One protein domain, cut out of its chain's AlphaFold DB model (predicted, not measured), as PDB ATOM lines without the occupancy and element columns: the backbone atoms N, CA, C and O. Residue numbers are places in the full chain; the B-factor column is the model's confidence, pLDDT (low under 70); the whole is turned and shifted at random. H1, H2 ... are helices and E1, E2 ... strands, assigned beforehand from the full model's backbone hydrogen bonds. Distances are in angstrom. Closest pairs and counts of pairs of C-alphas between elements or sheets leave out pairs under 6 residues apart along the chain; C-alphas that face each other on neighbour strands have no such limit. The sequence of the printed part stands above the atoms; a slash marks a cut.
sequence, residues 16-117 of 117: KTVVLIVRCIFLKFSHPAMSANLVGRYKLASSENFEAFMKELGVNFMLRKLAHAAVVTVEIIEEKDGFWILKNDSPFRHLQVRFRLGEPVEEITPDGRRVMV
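Overview. This is residues 16 to 117 of the 117 residues of the protein "Lipocalin domain containing protein" of Trichuris trichiura (UniProt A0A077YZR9). Picture a wall of four antiparallel strands, in the order E1, E2, E3, E4, with the helical hairpin H2 and H3 beyond one end of its strands and the small strand hairpin E5 and E6 beyond its E4 edge. H1 stands loosely off one face of the wall. The printed part has 102 residues, three named helices and six named strands in the order H1 E1 H2 H3 E2 E3 E4 E5 E6, a mixed class of helices and strands. It is only just compact, close to loose, with a radius of gyration of the C-alphas of 14.9 A, and elongated, spanning 45 by 27 by 21 A.

Along the chain. Find C-alpha 16 at (-29.241, -45.253, 44.223); from there H1 runs 16.4 A to residue 28. E1 is residues 40 to 43, H2 50 to 56, H3 61 to 68 and E2 73 to 78. E3, residues 83 to 90, covers 23.1 A, and E4, residues 93 to 100, 23.5 A. E5 is residues 106 to 108; E6, residues 114 to 116, ends with C-alpha 116 at (-34.118, -36.926, 54.734).

Arrangement. Look across the sheet for N 42 and O 74 of E1 and E2, 2.8 A apart, N 75 and O 87 of E2 and E3, 2.9 A, and N 86 and O 97 of E3 and E4, 2.9 A. E2, E3 and E4 form a meander, each strand the antiparallel neighbour of the one before. The closest C-alphas of E4 and E5 are Val 97 and Glu 107, 6.7 A apart. In the hairpin E5 and E6, N 107 and O 115 are 2.9 A apart. H1 is not on the four-stranded sheet, with 3 pairs of C-alphas within 10 A. H2 and H3 touch, their closest C-alphas, Glu 51 and Arg 64, 5.6 A apart, and run opposite ways at a tilt of 37 degrees, only just steep. In H1, H2 and H3 every O i to N i+4 pair is within hydrogen-bond range.

Size, cuts and confidence. The C-alphas farthest apart, Phe 61 and Asp 81, are 45.3 A apart. The printed part has no cut, and the link from H1 to E1, 11 residues, is long. Expect low model confidence, pLDDT under 70, at residues 16 to 36, 110 and 117.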
ATOM      1  N   LYS A  16     -29.789 -46.539  44.611       30.63
ATOM      2  CA  LYS A  16     -29.241 -45.253  44.223       30.63
ATOM      3  C   LYS A  16     -29.822 -44.733  42.920       30.63
ATOM      4  O   LYS A  16     -29.620 -43.572  42.698       30.63
ATOM      5  N   THR A  17     -30.518 -45.488  42.066       32.67
ATOM      6  CA  THR A  17     -31.033 -44.955  40.782       32.67
ATOM      7  C   THR A  17     -32.316 -44.179  40.955       32.67
ATOM      8  O   THR A  17     -32.430 -43.117  40.368       32.67
ATOM      9  N   VAL A  18     -33.264 -44.654  41.767       41.77
ATOM     10  CA  VAL A  18     -34.452 -43.844  42.089       41.77
ATOM     11  C   VAL A  18     -34.014 -42.618  42.888       41.77
ATOM     12  O   VAL A  18     -34.338 -41.498  42.502       41.77
ATOM     13  N   VAL A  19     -33.150 -42.815  43.891       40.54
ATOM     14  CA  VAL A  19     -32.549 -41.720  44.667       40.54
ATOM     15  C   VAL A  19     -31.663 -40.817  43.798       40.54
ATOM     16  O   VAL A  19     -31.607 -39.629  44.056       40.54
ATOM     17  N   LEU A  20     -30.999 -41.310  42.745       38.54
ATOM     18  CA  LEU A  20     -30.206 -40.513  41.793       38.54
ATOM     19  C   LEU A  20     -31.094 -39.843  40.754       38.54
ATOM     20  O   LEU A  20     -30.724 -38.781  40.299       38.54
ATOM     21  N   ILE A  21     -32.262 -40.377  40.396       49.72
ATOM     22  CA  ILE A  21     -33.245 -39.626  39.610       49.72
ATOM     23  C   ILE A  21     -33.722 -38.450  40.464       49.72
ATOM     24  O   ILE A  21     -33.583 -37.316  40.023       49.72
ATOM     25  N   VAL A  22     -34.144 -38.689  41.712       44.45
ATOM     26  CA  VAL A  22     -34.517 -37.623  42.662       44.45
ATOM     27  C   VAL A  22     -33.344 -36.669  42.917       44.45
ATOM     28  O   VAL A  22     -33.534 -35.460  42.905       44.45
ATOM     29  N   ARG A  23     -32.109 -37.166  43.053       42.25
ATOM     30  CA  ARG A  23     -30.914 -36.358  43.346       42.25
ATOM     31  C   ARG A  23     -30.309 -35.675  42.124       42.25
ATOM     32  O   ARG A  23     -29.755 -34.604  42.284       42.25
ATOM     33  N   CYS A  24     -30.390 -36.219  40.913       41.99
ATOM     34  CA  CYS A  24     -29.991 -35.528  39.681       41.99
ATOM     35  C   CYS A  24     -31.030 -34.488  39.285       41.99
ATOM     36  O   CYS A  24     -30.643 -33.454  38.756       41.99
ATOM     37  N   ILE A  25     -32.310 -34.735  39.575       50.94
ATOM     38  CA  ILE A  25     -33.337 -33.695  39.625       50.94
ATOM     39  C   ILE A  25     -32.852 -32.654  40.649       50.94
ATOM     40  O   ILE A  25     -32.403 -31.594  40.245       50.94
ATOM     41  N   PHE A  26     -32.709 -32.976  41.932       47.42
ATOM     42  CA  PHE A  26     -32.275 -32.014  42.959       47.42
ATOM     43  C   PHE A  26     -30.973 -31.239  42.625       47.42
ATOM     44  O   PHE A  26     -30.907 -30.027  42.812       47.42
ATOM     45  N   LEU A  27     -29.954 -31.892  42.051       40.88
ATOM     46  CA  LEU A  27     -28.673 -31.279  41.671       40.88
ATOM     47  C   LEU A  27     -28.748 -30.451  40.378       40.88
ATOM     48  O   LEU A  27     -28.043 -29.449  40.272       40.88
ATOM     49  N   LYS A  28     -29.592 -30.813  39.399       45.16
ATOM     50  CA  LYS A  28     -29.841 -29.971  38.209       45.16
ATOM     51  C   LYS A  28     -30.879 -28.867  38.470       45.16
ATOM     52  O   LYS A  28     -30.999 -27.959  37.654       45.16
ATOM     53  N   PHE A  29     -31.590 -28.910  39.598       51.08
ATOM     54  CA  PHE A  29     -32.673 -27.986  39.962       51.08
ATOM     55  C   PHE A  29     -32.220 -26.708  40.693       51.08
ATOM     56  O   PHE A  29     -33.055 -25.870  41.021       51.08
ATOM     57  N   SER A  30     -30.914 -26.488  40.889       46.39
ATOM     58  CA  SER A  30     -30.385 -25.219  41.434       46.39
ATOM     59  C   SER A  30     -30.609 -24.007  40.502       46.39
ATOM     60  O   SER A  30     -30.392 -22.862  40.897       46.39
ATOM     61  N   HIS A  31     -31.078 -24.217  39.263       48.85
ATOM     62  CA  HIS A  31     -31.374 -23.126  38.335       48.85
ATOM     63  C   HIS A  31     -32.886 -22.982  38.064       48.85
ATOM     64  O   HIS A  31     -33.467 -23.852  37.409       48.85
ATOM     65  N   PRO A  32     -33.531 -21.869  38.476       51.62
ATOM     66  CA  PRO A  32     -34.977 -21.666  38.316       51.62
ATOM     67  C   PRO A  32     -35.438 -21.589  36.849       51.62
ATOM     68  O   PRO A  32     -36.609 -21.798  36.564       51.62
ATOM     69  N   ALA A  33     -34.533 -21.346  35.894       51.00
ATOM     70  CA  ALA A  33     -34.882 -21.227  34.474       51.00
ATOM     71  C   ALA A  33     -35.204 -22.566  33.768       51.00
ATOM     72  O   ALA A  33     -35.650 -22.548  32.622       51.00
ATOM     73  N   MET A  34     -34.979 -23.726  34.403       50.79
ATOM     74  CA  MET A  34     -35.219 -25.039  33.778       50.79
ATOM     75  C   MET A  34     -36.531 -25.731  34.188       50.79
ATOM     76  O   MET A  34     -36.828 -26.792  33.645       50.79
ATOM     77  N   SER A  35     -37.346 -25.143  35.071       57.85
ATOM     78  CA  SER A  35     -38.553 -25.779  35.629       57.85
ATOM     79  C   SER A  35     -39.628 -26.122  34.589       57.85
ATOM     80  O   SER A  35     -40.056 -27.272  34.488       57.85
ATOM     81  N   ALA A  36     -40.029 -25.150  33.766       64.47
ATOM     82  CA  ALA A  36     -41.204 -25.281  32.899       64.47
ATOM     83  C   ALA A  36     -41.096 -26.412  31.857       64.47
ATOM     84  O   ALA A  36     -42.103 -26.967  31.427       64.47
ATOM     85  N   ASN A  37     -39.878 -26.783  31.452       74.41
ATOM     86  CA  ASN A  37     -39.651 -27.850  30.470       74.41
ATOM     87  C   ASN A  37     -39.695 -29.267  31.069       74.41
ATOM     88  O   ASN A  37     -39.601 -30.239  30.317       74.41
ATOM     89  N   LEU A  38     -39.793 -29.385  32.396       81.43
ATOM     90  CA  LEU A  38     -39.767 -30.660  33.115       81.43
ATOM     91  C   LEU A  38     -41.156 -31.134  33.540       81.43
ATOM     92  O   LEU A  38     -41.312 -32.309  33.854       81.43
ATOM     93  N   VAL A  39     -42.158 -30.251  33.559       87.92
ATOM     94  CA  VAL A  39     -43.536 -30.647  33.866       87.92
ATOM     95  C   VAL A  39     -44.037 -31.590  32.777       87.92
ATOM     96  O   VAL A  39     -44.019 -31.269  31.586       87.92
ATOM     97  N   GLY A  40     -44.506 -32.764  33.186       89.23
ATOM     98  CA  GLY A  40     -44.992 -33.768  32.255       89.23
ATOM     99  C   GLY A  40     -44.932 -35.185  32.796       89.23
ATOM    100  O   GLY A  40     -44.528 -35.441  33.930       89.23
ATOM    101  N   ARG A  41     -45.348 -36.118  31.939       88.24
ATOM    102  CA  ARG A  41     -45.355 -37.550  32.223       88.24
ATOM    103  C   ARG A  41     -44.343 -38.268  31.344       88.24
ATOM    104  O   ARG A  41     -44.397 -38.193  30.117       88.24
ATOM    105  N   TYR A  42     -43.461 -39.004  31.994       84.82
ATOM    106  CA  TYR A  42     -42.348 -39.726  31.408       84.82
ATOM    107  C   TYR A  42     -42.559 -41.218  31.615       84.82
ATOM    108  O   TYR A  42     -43.046 -41.653  32.656       84.82
ATOM    109  N   LYS A  43     -42.192 -42.018  30.620       81.20
ATOM    110  CA  LYS A  43     -42.164 -43.477  30.718       81.20
ATOM    111  C   LYS A  43     -40.724 -43.926  30.537       81.20
ATOM    112  O   LYS A  43     -40.049 -43.431  29.636       81.20
ATOM    113  N   LEU A  44     -40.273 -44.855  31.375       78.78
ATOM    114  CA  LEU A  44     -38.959 -45.465  31.215       78.78
ATOM    115  C   LEU A  44     -38.877 -46.134  29.833       78.78
ATOM    116  O   LEU A  44     -39.688 -47.007  29.519       78.78
ATOM    117  N   ALA A  45     -37.932 -45.686  29.006       77.47
ATOM    118  CA  ALA A  45     -37.759 -46.184  27.644       77.47
ATOM    119  C   ALA A  45     -36.878 -47.441  27.601       77.47
ATOM    120  O   ALA A  45     -37.224 -48.417  26.942       77.47
ATOM    121  N   SER A  46     -35.757 -47.422  28.321       77.44
ATOM    122  CA  SER A  46     -34.802 -48.525  28.401       77.44
ATOM    123  C   SER A  46     -33.961 -48.424  29.676       77.44
ATOM    124  O   SER A  46     -33.903 -47.379  30.327       77.44
ATOM    125  N   SER A  47     -33.320 -49.531  30.048       77.29
ATOM    126  CA  SER A  47     -32.359 -49.587  31.150       77.29
ATOM    127  C   SER A  47     -31.268 -50.601  30.825       77.29
ATOM    128  O   SER A  47     -31.571 -51.778  30.611       77.29
ATOM    129  N   GLU A  48     -30.012 -50.178  30.829       83.45
ATOM    130  CA  GLU A  48     -28.878 -51.079  30.631       83.45
ATOM    131  C   GLU A  48     -28.487 -51.772  31.940       83.45
ATOM    132  O   GLU A  48     -28.616 -51.208  33.028       83.45
ATOM    133  N   ASN A  49     -28.020 -53.019  31.843       85.19
ATOM    134  CA  ASN A  49     -27.480 -53.808  32.958       85.19
ATOM    135  C   ASN A  49     -28.431 -54.048  34.160       85.19
ATOM    136  O   ASN A  49     -28.007 -54.546  35.204       85.19
ATOM    137  N   PHE A  50     -29.726 -53.743  34.027       80.45
ATOM    138  CA  PHE A  50     -30.699 -53.794  35.125       80.45
ATOM    139  C   PHE A  50     -30.851 -55.195  35.743       80.45
ATOM    140  O   PHE A  50     -30.854 -55.349  36.964       80.45
ATOM    141  N   GLU A  51     -30.920 -56.244  34.919       81.73
ATOM    142  CA  GLU A  51     -30.995 -57.618  35.424       81.73
ATOM    143  C   GLU A  51     -29.713 -58.071  36.127       81.73
ATOM    144  O   GLU A  51     -29.794 -58.756  37.146       81.73
ATOM    145  N   ALA A  52     -28.532 -57.715  35.615       85.29
ATOM    146  CA  ALA A  52     -27.279 -58.075  36.277       85.29
ATOM    147  C   ALA A  52     -27.174 -57.376  37.634       85.29
ATOM    148  O   ALA A  52     -26.835 -58.008  38.630       85.29
ATOM    149  N   PHE A  53     -27.587 -56.112  37.692       78.65
ATOM    150  CA  PHE A  53     -27.676 -55.374  38.938       78.65
ATOM    151  C   PHE A  53     -28.615 -56.069  39.947       78.65
ATOM    152  O   PHE A  53     -28.250 -56.299  41.098       78.65
ATOM    153  N   MET A  54     -29.825 -56.464  39.539       81.32
ATOM    154  CA  MET A  54     -30.738 -57.149  40.462       81.32
ATOM    155  C   MET A  54     -30.216 -58.529  40.879       81.32
ATOM    156  O   MET A  54     -30.527 -59.003  41.969       81.32
ATOM    157  N   LYS A  55     -29.416 -59.183  40.027       84.60
ATOM    158  CA  LYS A  55     -28.732 -60.430  40.380       84.60
ATOM    159  C   LYS A  55     -27.723 -60.189  41.504       84.60
ATOM    160  O   LYS A  55     -27.681 -61.001  42.423       84.60
ATOM    161  N   GLU A  56     -26.964 -59.093  41.463       87.84
ATOM    162  CA  GLU A  56     -26.051 -58.705  42.551       87.84
ATOM    163  C   GLU A  56     -26.791 -58.416  43.863       87.84
ATOM    164  O   GLU A  56     -26.285 -58.751  44.929       87.84
ATOM    165  N   LEU A  57     -28.020 -57.889  43.801       81.96
ATOM    166  CA  LEU A  57     -28.890 -57.740  44.978       81.96
ATOM    167  C   LEU A  57     -29.499 -59.060  45.493       81.96
ATOM    168  O   LEU A  57     -30.303 -59.044  46.421       81.96
ATOM    169  N   GLY A  58     -29.179 -60.205  44.887       84.43
ATOM    170  CA  GLY A  58     -29.736 -61.499  45.287       84.43
ATOM    171  C   GLY A  58     -31.187 -61.729  44.848       84.43
ATOM    172  O   GLY A  58     -31.815 -62.696  45.279       84.43
ATOM    173  N   VAL A  59     -31.737 -60.892  43.963       81.98
ATOM    174  CA  VAL A  59     -33.092 -61.080  43.423       81.98
ATOM    175  C   VAL A  59     -33.094 -62.288  42.490       81.98
ATOM    176  O   VAL A  59     -32.263 -62.384  41.584       81.98
ATOM    177  N   ASN A  60     -34.031 -63.220  42.674       90.08
ATOM    178  CA  ASN A  60     -34.103 -64.444  41.868       90.08
ATOM    179  C   ASN A  60     -34.439 -64.168  40.386       90.08
ATOM    180  O   ASN A  60     -35.023 -63.145  40.044       90.08
ATOM    181  N   PHE A  61     -34.087 -65.103  39.496       88.56
ATOM    182  CA  PHE A  61     -34.198 -64.923  38.039       88.56
ATOM    183  C   PHE A  61     -35.595 -64.502  37.560       88.56
ATOM    184  O   PHE A  61     -35.701 -63.602  36.730       88.56
ATOM    185  N   MET A  62     -36.653 -65.105  38.108       90.62
ATOM    186  CA  MET A  62     -38.026 -64.805  37.702       90.62
ATOM    187  C   MET A  62     -38.422 -63.372  38.070       90.62
ATOM    188  O   MET A  62     -38.927 -62.636  37.224       90.62
ATOM    189  N   LEU A  63     -38.122 -62.940  39.298       84.61
ATOM    190  CA  LEU A  63     -38.389 -61.569  39.741       84.61
ATOM    191  C   LEU A  63     -37.598 -60.539  38.931       84.61
ATOM    192  O   LEU A  63     -38.123 -59.471  38.631       84.61
ATOM    193  N   ARG A  64     -36.372 -60.870  38.504       84.66
ATOM    194  CA  ARG A  64     -35.571 -59.986  37.646       84.66
ATOM    195  C   ARG A  64     -36.220 -59.745  36.287       84.66
ATOM    196  O   ARG A  64     -36.278 -58.609  35.831       84.66
ATOM    197  N   LYS A  65     -36.741 -60.796  35.655       86.35
ATOM    198  CA  LYS A  65     -37.427 -60.683  34.361       86.35
ATOM    199  C   LYS A  65     -38.695 -59.838  34.468       86.35
ATOM    200  O   LYS A  65     -38.905 -58.950  33.647       86.35
ATOM    201  N   LEU A  66     -39.495 -60.067  35.510       85.08
ATOM    202  CA  LEU A  66     -40.712 -59.290  35.761       85.08
ATOM    203  C   LEU A  66     -40.405 -57.817  36.044       85.08
ATOM    204  O   LEU A  66     -41.068 -56.940  35.499       85.08
ATOM    205  N   ALA A  67     -39.383 -57.542  36.853       79.01
ATOM    206  CA  ALA A  67     -38.964 -56.181  37.148       79.01
ATOM    207  C   ALA A  67     -38.422 -55.464  35.902       79.01
ATOM    208  O   ALA A  67     -38.702 -54.286  35.719       79.01
ATOM    209  N   HIS A  68     -37.677 -56.155  35.030       78.62
ATOM    210  CA  HIS A  68     -37.156 -55.550  33.800       78.62
ATOM    211  C   HIS A  68     -38.270 -55.224  32.796       78.62
ATOM    212  O   HIS A  68     -38.203 -54.219  32.097       78.62
ATOM    213  N   ALA A  69     -39.322 -56.045  32.763       79.94
ATOM    214  CA  ALA A  69     -40.514 -55.800  31.955       79.94
ATOM    215  C   ALA A  69     -41.475 -54.764  32.572       79.94
ATOM    216  O   ALA A  69     -42.443 -54.360  31.921       79.94
ATOM    217  N   ALA A  70     -41.254 -54.348  33.824       80.05
ATOM    218  CA  ALA A  70     -42.148 -53.437  34.518       80.05
ATOM    219  C   ALA A  70     -42.125 -52.050  33.865       80.05
ATOM    220  O   ALA A  70     -41.087 -51.399  33.748       80.05
ATOM    221  N   VAL A  71     -43.303 -51.569  33.475       77.18
ATOM    222  CA  VAL A  71     -43.459 -50.211  32.956       77.18
ATOM    223  C   VAL A  71     -43.470 -49.231  34.119       77.18
ATOM    224  O   VAL A  71     -44.431 -49.186  34.879       77.18
ATOM    225  N   VAL A  72     -42.422 -48.421  34.226       81.01
ATOM    226  CA  VAL A  72     -42.349 -47.335  35.208       81.01
ATOM    227  C   VAL A  72     -42.696 -46.012  34.533       81.01
ATOM    228  O   VAL A  72     -42.156 -45.694  33.466       81.01
ATOM    229  N   THR A  73     -43.588 -45.237  35.146       83.49
ATOM    230  CA  THR A  73     -43.886 -43.864  34.739       83.49
ATOM    231  C   THR A  73     -43.564 -42.879  35.844       83.49
ATOM    232  O   THR A  73     -43.852 -43.136  37.007       83.49
ATOM    233  N   VAL A  74     -43.001 -41.739  35.465       86.34
ATOM    234  CA  VAL A  74     -42.706 -40.630  36.364       86.34
ATOM    235  C   VAL A  74     -43.512 -39.419  35.920       86.34
ATOM    236  O   VAL A  74     -43.465 -39.052  34.749       86.34
ATOM    237  N   GLU A  75     -44.254 -38.802  36.828       87.58
ATOM    238  CA  GLU A  75     -44.965 -37.548  36.579       87.58
ATOM    239  C   GLU A  75     -44.346 -36.440  37.430       87.58
ATOM    240  O   GLU A  75     -44.184 -36.601  38.640       87.58
ATOM    241  N   ILE A  76     -43.991 -35.331  36.788       88.53
ATOM    242  CA  ILE A  76     -43.471 -34.126  37.433       88.53
ATOM    243  C   ILE A  76     -44.535 -33.043  37.294       88.53
ATOM    244  O   ILE A  76     -44.951 -32.719  36.179       88.53
ATOM    245  N   ILE A  77     -44.966 -32.486  38.423       90.45
ATOM    246  CA  ILE A  77     -45.990 -31.443  38.503       90.45
ATOM    247  C   ILE A  77     -45.410 -30.259  39.273       90.45
ATOM    248  O   ILE A  77     -44.857 -30.434  40.358       90.45
ATOM    249  N   GLU A  78     -45.576 -29.062  38.722       89.46
ATOM    250  CA  GLU A  78     -45.283 -27.795  39.391       89.46
ATOM    251  C   GLU A  78     -46.592 -27.197  39.924       89.46
ATOM    252  O   GLU A  78     -47.570 -27.048  39.184       89.46
ATOM    253  N   GLU A  79     -46.632 -26.880  41.218       90.20
ATOM    254  CA  GLU A  79     -47.762 -26.229  41.879       90.20
ATOM    255  C   GLU A  79     -47.538 -24.714  42.010       90.20
ATOM    256  O   GLU A  79     -46.414 -24.211  42.008       90.20
ATOM    257  N   LYS A  80     -48.629 -23.949  42.148       83.16
ATOM    258  CA  LYS A  80     -48.585 -22.473  42.175       83.16
ATOM    259  C   LYS A  80     -47.888 -21.885  43.411       83.16
ATOM    260  O   LYS A  80     -47.498 -20.724  43.383       83.16
ATOM    261  N   ASP A  81     -47.765 -22.646  44.492       87.37
ATOM    262  CA  ASP A  81     -47.206 -22.240  45.789       87.37
ATOM    263  C   ASP A  81     -45.717 -22.611  45.953       87.37
ATOM    264  O   ASP A  81     -45.191 -22.651  47.072       87.37
ATOM    265  N   GLY A  82     -45.039 -22.871  44.826       86.23
ATOM    266  CA  GLY A  82     -43.618 -23.214  44.756       86.23
ATOM    267  C   GLY A  82     -43.312 -24.676  45.087       86.23
ATOM    268  O   GLY A  82     -42.142 -25.054  45.153       86.23
ATOM    269  N   PHE A  83     -44.339 -25.497  45.312       90.42
ATOM    270  CA  PHE A  83     -44.170 -26.926  45.523       90.42
ATOM    271  C   PHE A  83     -44.058 -27.687  44.206       90.42
ATOM    272  O   PHE A  83     -44.634 -27.334  43.179       90.42
ATOM    273  N   TRP A  84     -43.324 -28.785  44.285       89.44
ATOM    274  CA  TRP A  84     -43.145 -29.766  43.236       89.44
ATOM    275  C   TRP A  84     -43.693 -31.095  43.715       89.44
ATOM    276  O   TRP A  84     -43.465 -31.491  44.860       89.44
ATOM    277  N   ILE A  85     -44.392 -31.798  42.832       90.86
ATOM    278  CA  ILE A  85     -44.812 -33.173  43.065       90.86
ATOM    279  C   ILE A  85     -44.103 -34.067  42.061       90.86
ATOM    280  O   ILE A  85     -44.214 -33.876  40.850       90.86
ATOM    281  N   LEU A  86     -43.422 -35.081  42.585       88.94
ATOM    282  CA  LEU A  86     -42.909 -36.197  41.810       88.94
ATOM    283  C   LEU A  86     -43.751 -37.429  42.131       88.94
ATOM    284  O   LEU A  86     -43.798 -37.860  43.283       88.94
ATOM    285  N   LYS A  87     -44.391 -38.005  41.115       88.69
ATOM    286  CA  LYS A  87     -45.029 -39.322  41.208       88.69
ATOM    287  C   LYS A  87     -44.194 -40.341  40.460       88.69
ATOM    288  O   LYS A  87     -43.760 -40.078  39.343       88.69
ATOM    289  N   ASN A  88     -43.985 -41.498  41.062       82.61
ATOM    290  CA  ASN A  88     -43.335 -42.651  40.464       82.61
ATOM    291  C   ASN A  88     -44.286 -43.843  40.566       82.61
ATOM    292  O   ASN A  88     -44.521 -44.380  41.650       82.61
ATOM    293  N   ASP A  89     -44.837 -44.234  39.425       84.09
ATOM    294  CA  ASP A  89     -45.807 -45.308  39.304       84.09
ATOM    295  C   ASP A  89     -45.187 -46.501  38.582       84.09
ATOM    296  O   ASP A  89     -44.643 -46.388  37.483       84.09
ATOM    297  N   SER A  90     -45.339 -47.672  39.180       80.73
ATOM    298  CA  SER A  90     -44.991 -48.970  38.613       80.73
ATOM    299  C   SER A  90     -46.128 -49.959  38.902       80.73
ATOM    300  O   SER A  90     -46.918 -49.710  39.814       80.73
ATOM    301  N   PRO A  91     -46.212 -51.114  38.214       77.59
ATOM    302  CA  PRO A  91     -47.267 -52.099  38.469       77.59
ATOM    303  C   PRO A  91     -47.303 -52.604  39.917       77.59
ATOM    304  O   PRO A  91     -48.333 -53.072  40.388       77.59
ATOM    305  N   PHE A  92     -46.167 -52.533  40.608       79.58
ATOM    306  CA  PHE A  92     -45.999 -53.070  41.955       79.58
ATOM    307  C   PHE A  92     -46.068 -51.992  43.032       79.58
ATOM    308  O   PHE A  92     -46.144 -52.319  44.216       79.58
ATOM    309  N   ARG A  93     -45.960 -50.714  42.654       77.26
ATOM    310  CA  ARG A  93     -45.826 -49.639  43.627       77.26
ATOM    311  C   ARG A  93     -46.077 -48.256  43.052       77.26
ATOM    312  O   ARG A  93     -45.570 -47.940  41.978       77.26
ATOM    313  N   HIS A  94     -46.740 -47.431  43.854       86.10
ATOM    314  CA  HIS A  94     -46.984 -46.015  43.613       86.10
ATOM    315  C   HIS A  94     -46.302 -45.214  44.719       86.10
ATOM    316  O   HIS A  94     -46.543 -45.465  45.901       86.10
ATOM    317  N   LEU A  95     -45.423 -44.293  44.345       85.12
ATOM    318  CA  LEU A  95     -44.712 -43.411  45.264       85.12
ATOM    319  C   LEU A  95     -44.957 -41.967  44.854       85.12
ATOM    320  O   LEU A  95     -44.950 -41.643  43.669       85.12
ATOM    321  N   GLN A  96     -45.144 -41.100  45.839       88.27
ATOM    322  CA  GLN A  96     -45.297 -39.674  45.619       88.27
ATOM    323  C   GLN A  96     -44.506 -38.916  46.676       88.27
ATOM    324  O   GLN A  96     -44.589 -39.235  47.860       88.27
ATOM    325  N   VAL A  97     -43.790 -37.883  46.245       88.10
ATOM    326  CA  VAL A  97     -43.151 -36.914  47.133       88.10
ATOM    327  C   VAL A  97     -43.559 -35.508  46.712       88.10
ATOM    328  O   VAL A  97     -43.616 -35.197  45.520       88.10
ATOM    329  N   ARG A  98     -43.884 -34.671  47.699       89.58
ATOM    330  CA  ARG A  98     -44.175 -33.245  47.534       89.58
ATOM    331  C   ARG A  98     -43.101 -32.458  48.270       89.58
ATOM    332  O   ARG A  98     -42.896 -32.696  49.455       89.58
ATOM    333  N   PHE A  99     -42.424 -31.547  47.587       88.08
ATOM    334  CA  PHE A  99     -41.259 -30.850  48.129       88.08
ATOM    335  C   PHE A  99     -41.150 -29.427  47.588       88.08
ATOM    336  O   PHE A  99     -41.752 -29.089  46.570       88.08
ATOM    337  N   ARG A 100     -40.360 -28.594  48.264       86.51
ATOM    338  CA  ARG A 100     -39.887 -27.311  47.741       86.51
ATOM    339  C   ARG A 100     -38.414 -27.420  47.399       86.51
ATOM    340  O   ARG A 100     -37.671 -28.179  48.017       86.51
ATOM    341  N   LEU A 101     -37.984 -26.658  46.403       84.55
ATOM    342  CA  LEU A 101     -36.573 -26.615  46.041       84.55
ATOM    343  C   LEU A 101     -35.777 -25.939  47.160       84.55
ATOM    344  O   LEU A 101     -36.129 -24.847  47.597       84.55
ATOM    345  N   GLY A 102     -34.704 -26.592  47.607       83.54
ATOM    346  CA  GLY A 102     -33.832 -26.084  48.670       83.54
ATOM    347  C   GLY A 102     -34.328 -26.326  50.100       83.54
ATOM    348  O   GLY A 102     -33.638 -25.927  51.035       83.54
ATOM    349  N   GLU A 103     -35.469 -26.992  50.289       85.70
ATOM    350  CA  GLU A 103     -35.965 -27.397  51.608       85.70
ATOM    351  C   GLU A 103     -35.767 -28.913  51.807       85.70
ATOM    352  O   GLU A 103     -36.011 -29.669  50.863       85.70
ATOM    353  N   PRO A 104     -35.345 -29.376  53.001       86.22
ATOM    354  CA  PRO A 104     -35.262 -30.803  53.295       86.22
ATOM    355  C   PRO A 104     -36.625 -31.486  53.179       86.22
ATOM    356  O   PRO A 104     -37.636 -30.937  53.627       86.22
ATOM    357  N   VAL A 105     -36.653 -32.701  52.638       84.24
ATOM    358  CA  VAL A 105     -37.880 -33.494  52.510       84.24
ATOM    359  C   VAL A 105     -37.693 -34.909  53.048       84.24
ATOM    360  O   VAL A 105     -36.712 -35.590  52.757       84.24
ATOM    361  N   GLU A 106     -38.667 -35.371  53.834       82.94
ATOM    362  CA  GLU A 106     -38.728 -36.765  54.264       82.94
ATOM    363  C   GLU A 106     -39.291 -37.627  53.123       82.94
ATOM    364  O   GLU A 106     -40.464 -37.519  52.757       82.94
ATOM    365  N   GLU A 107     -38.455 -38.492  52.554       78.02
ATOM    366  CA  GLU A 107     -38.835 -39.471  51.536       78.02
ATOM    367  C   GLU A 107     -38.875 -40.876  52.151       78.02
ATOM    368  O   GLU A 107     -38.002 -41.271  52.931       78.02
ATOM    369  N   ILE A 108     -39.884 -41.663  51.768       77.79
ATOM    370  CA  ILE A 108     -39.887 -43.109  51.986       77.79
ATOM    371  C   ILE A 108     -39.390 -43.755  50.700       77.79
ATOM    372  O   ILE A 108     -40.087 -43.754  49.683       77.79
ATOM    373  N   THR A 109     -38.184 -44.312  50.750       74.58
ATOM    374  CA  THR A 109     -37.610 -45.023  49.611       74.58
ATOM    375  C   THR A 109     -38.488 -46.221  49.239       74.58
ATOM    376  O   THR A 109     -39.227 -46.742  50.084       74.58
ATOM    377  N   PRO A 110     -38.393 -46.741  47.999       68.40
ATOM    378  CA  PRO A 110     -39.078 -47.974  47.650       68.40
ATOM    379  C   PRO A 110     -38.794 -49.083  48.677       68.40
ATOM    380  O   PRO A 110     -39.695 -49.689  49.218       68.40
ATOM    381  N   ASP A 111     -37.582 -49.354  49.104       73.12
ATOM    382  CA  ASP A 111     -37.362 -50.432  50.079       73.12
ATOM    383  C   ASP A 111     -37.901 -50.157  51.514       73.12
ATOM    384  O   ASP A 111     -37.811 -51.027  52.374       73.12
ATOM    385  N   GLY A 112     -38.546 -49.008  51.760       75.24
ATOM    386  CA  GLY A 112     -39.279 -48.701  52.992       75.24
ATOM    387  C   GLY A 112     -38.463 -47.934  54.030       75.24
ATOM    388  O   GLY A 112     -38.944 -47.703  55.141       75.24
ATOM    389  N   ARG A 113     -37.237 -47.521  53.690       80.44
ATOM    390  CA  ARG A 113     -36.408 -46.679  54.555       80.44
ATOM    391  C   ARG A 113     -36.887 -45.234  54.487       80.44
ATOM    392  O   ARG A 113     -37.217 -44.720  53.423       80.44
ATOM    393  N   ARG A 114     -36.879 -44.569  55.641       83.32
ATOM    394  CA  ARG A 114     -37.063 -43.118  55.734       83.32
ATOM    395  C   ARG A 114     -35.716 -42.447  55.546       83.32
ATOM    396  O   ARG A 114     -34.756 -42.796  56.234       83.32
ATOM    397  N   VAL A 115     -35.652 -41.501  54.625       81.64
ATOM    398  CA  VAL A 115     -34.465 -40.692  54.369       81.64
ATOM    399  C   VAL A 115     -34.865 -39.223  54.354       81.64
ATOM    400  O   VAL A 115     -35.935 -38.873  53.869       81.64
ATOM    401  N   MET A 116     -34.011 -38.371  54.914       80.76
ATOM    402  CA  MET A 116     -34.118 -36.926  54.734       80.76
ATOM    403  C   MET A 116     -33.243 -36.560  53.540       80.76
ATOM    404  O   MET A 116     -32.040 -36.849  53.562       80.76
ATOM    405  N   VAL A 117     -33.853 -35.991  52.506       69.62
ATOM    406  CA  VAL A 117     -33.181 -35.551  51.276       69.62
ATOM    407  C   VAL A 117     -33.060 -34.039  51.266       69.62
ATOM    408  O   VAL A 117     -34.033 -33.378  51.690       69.62
TER     409      VAL A 117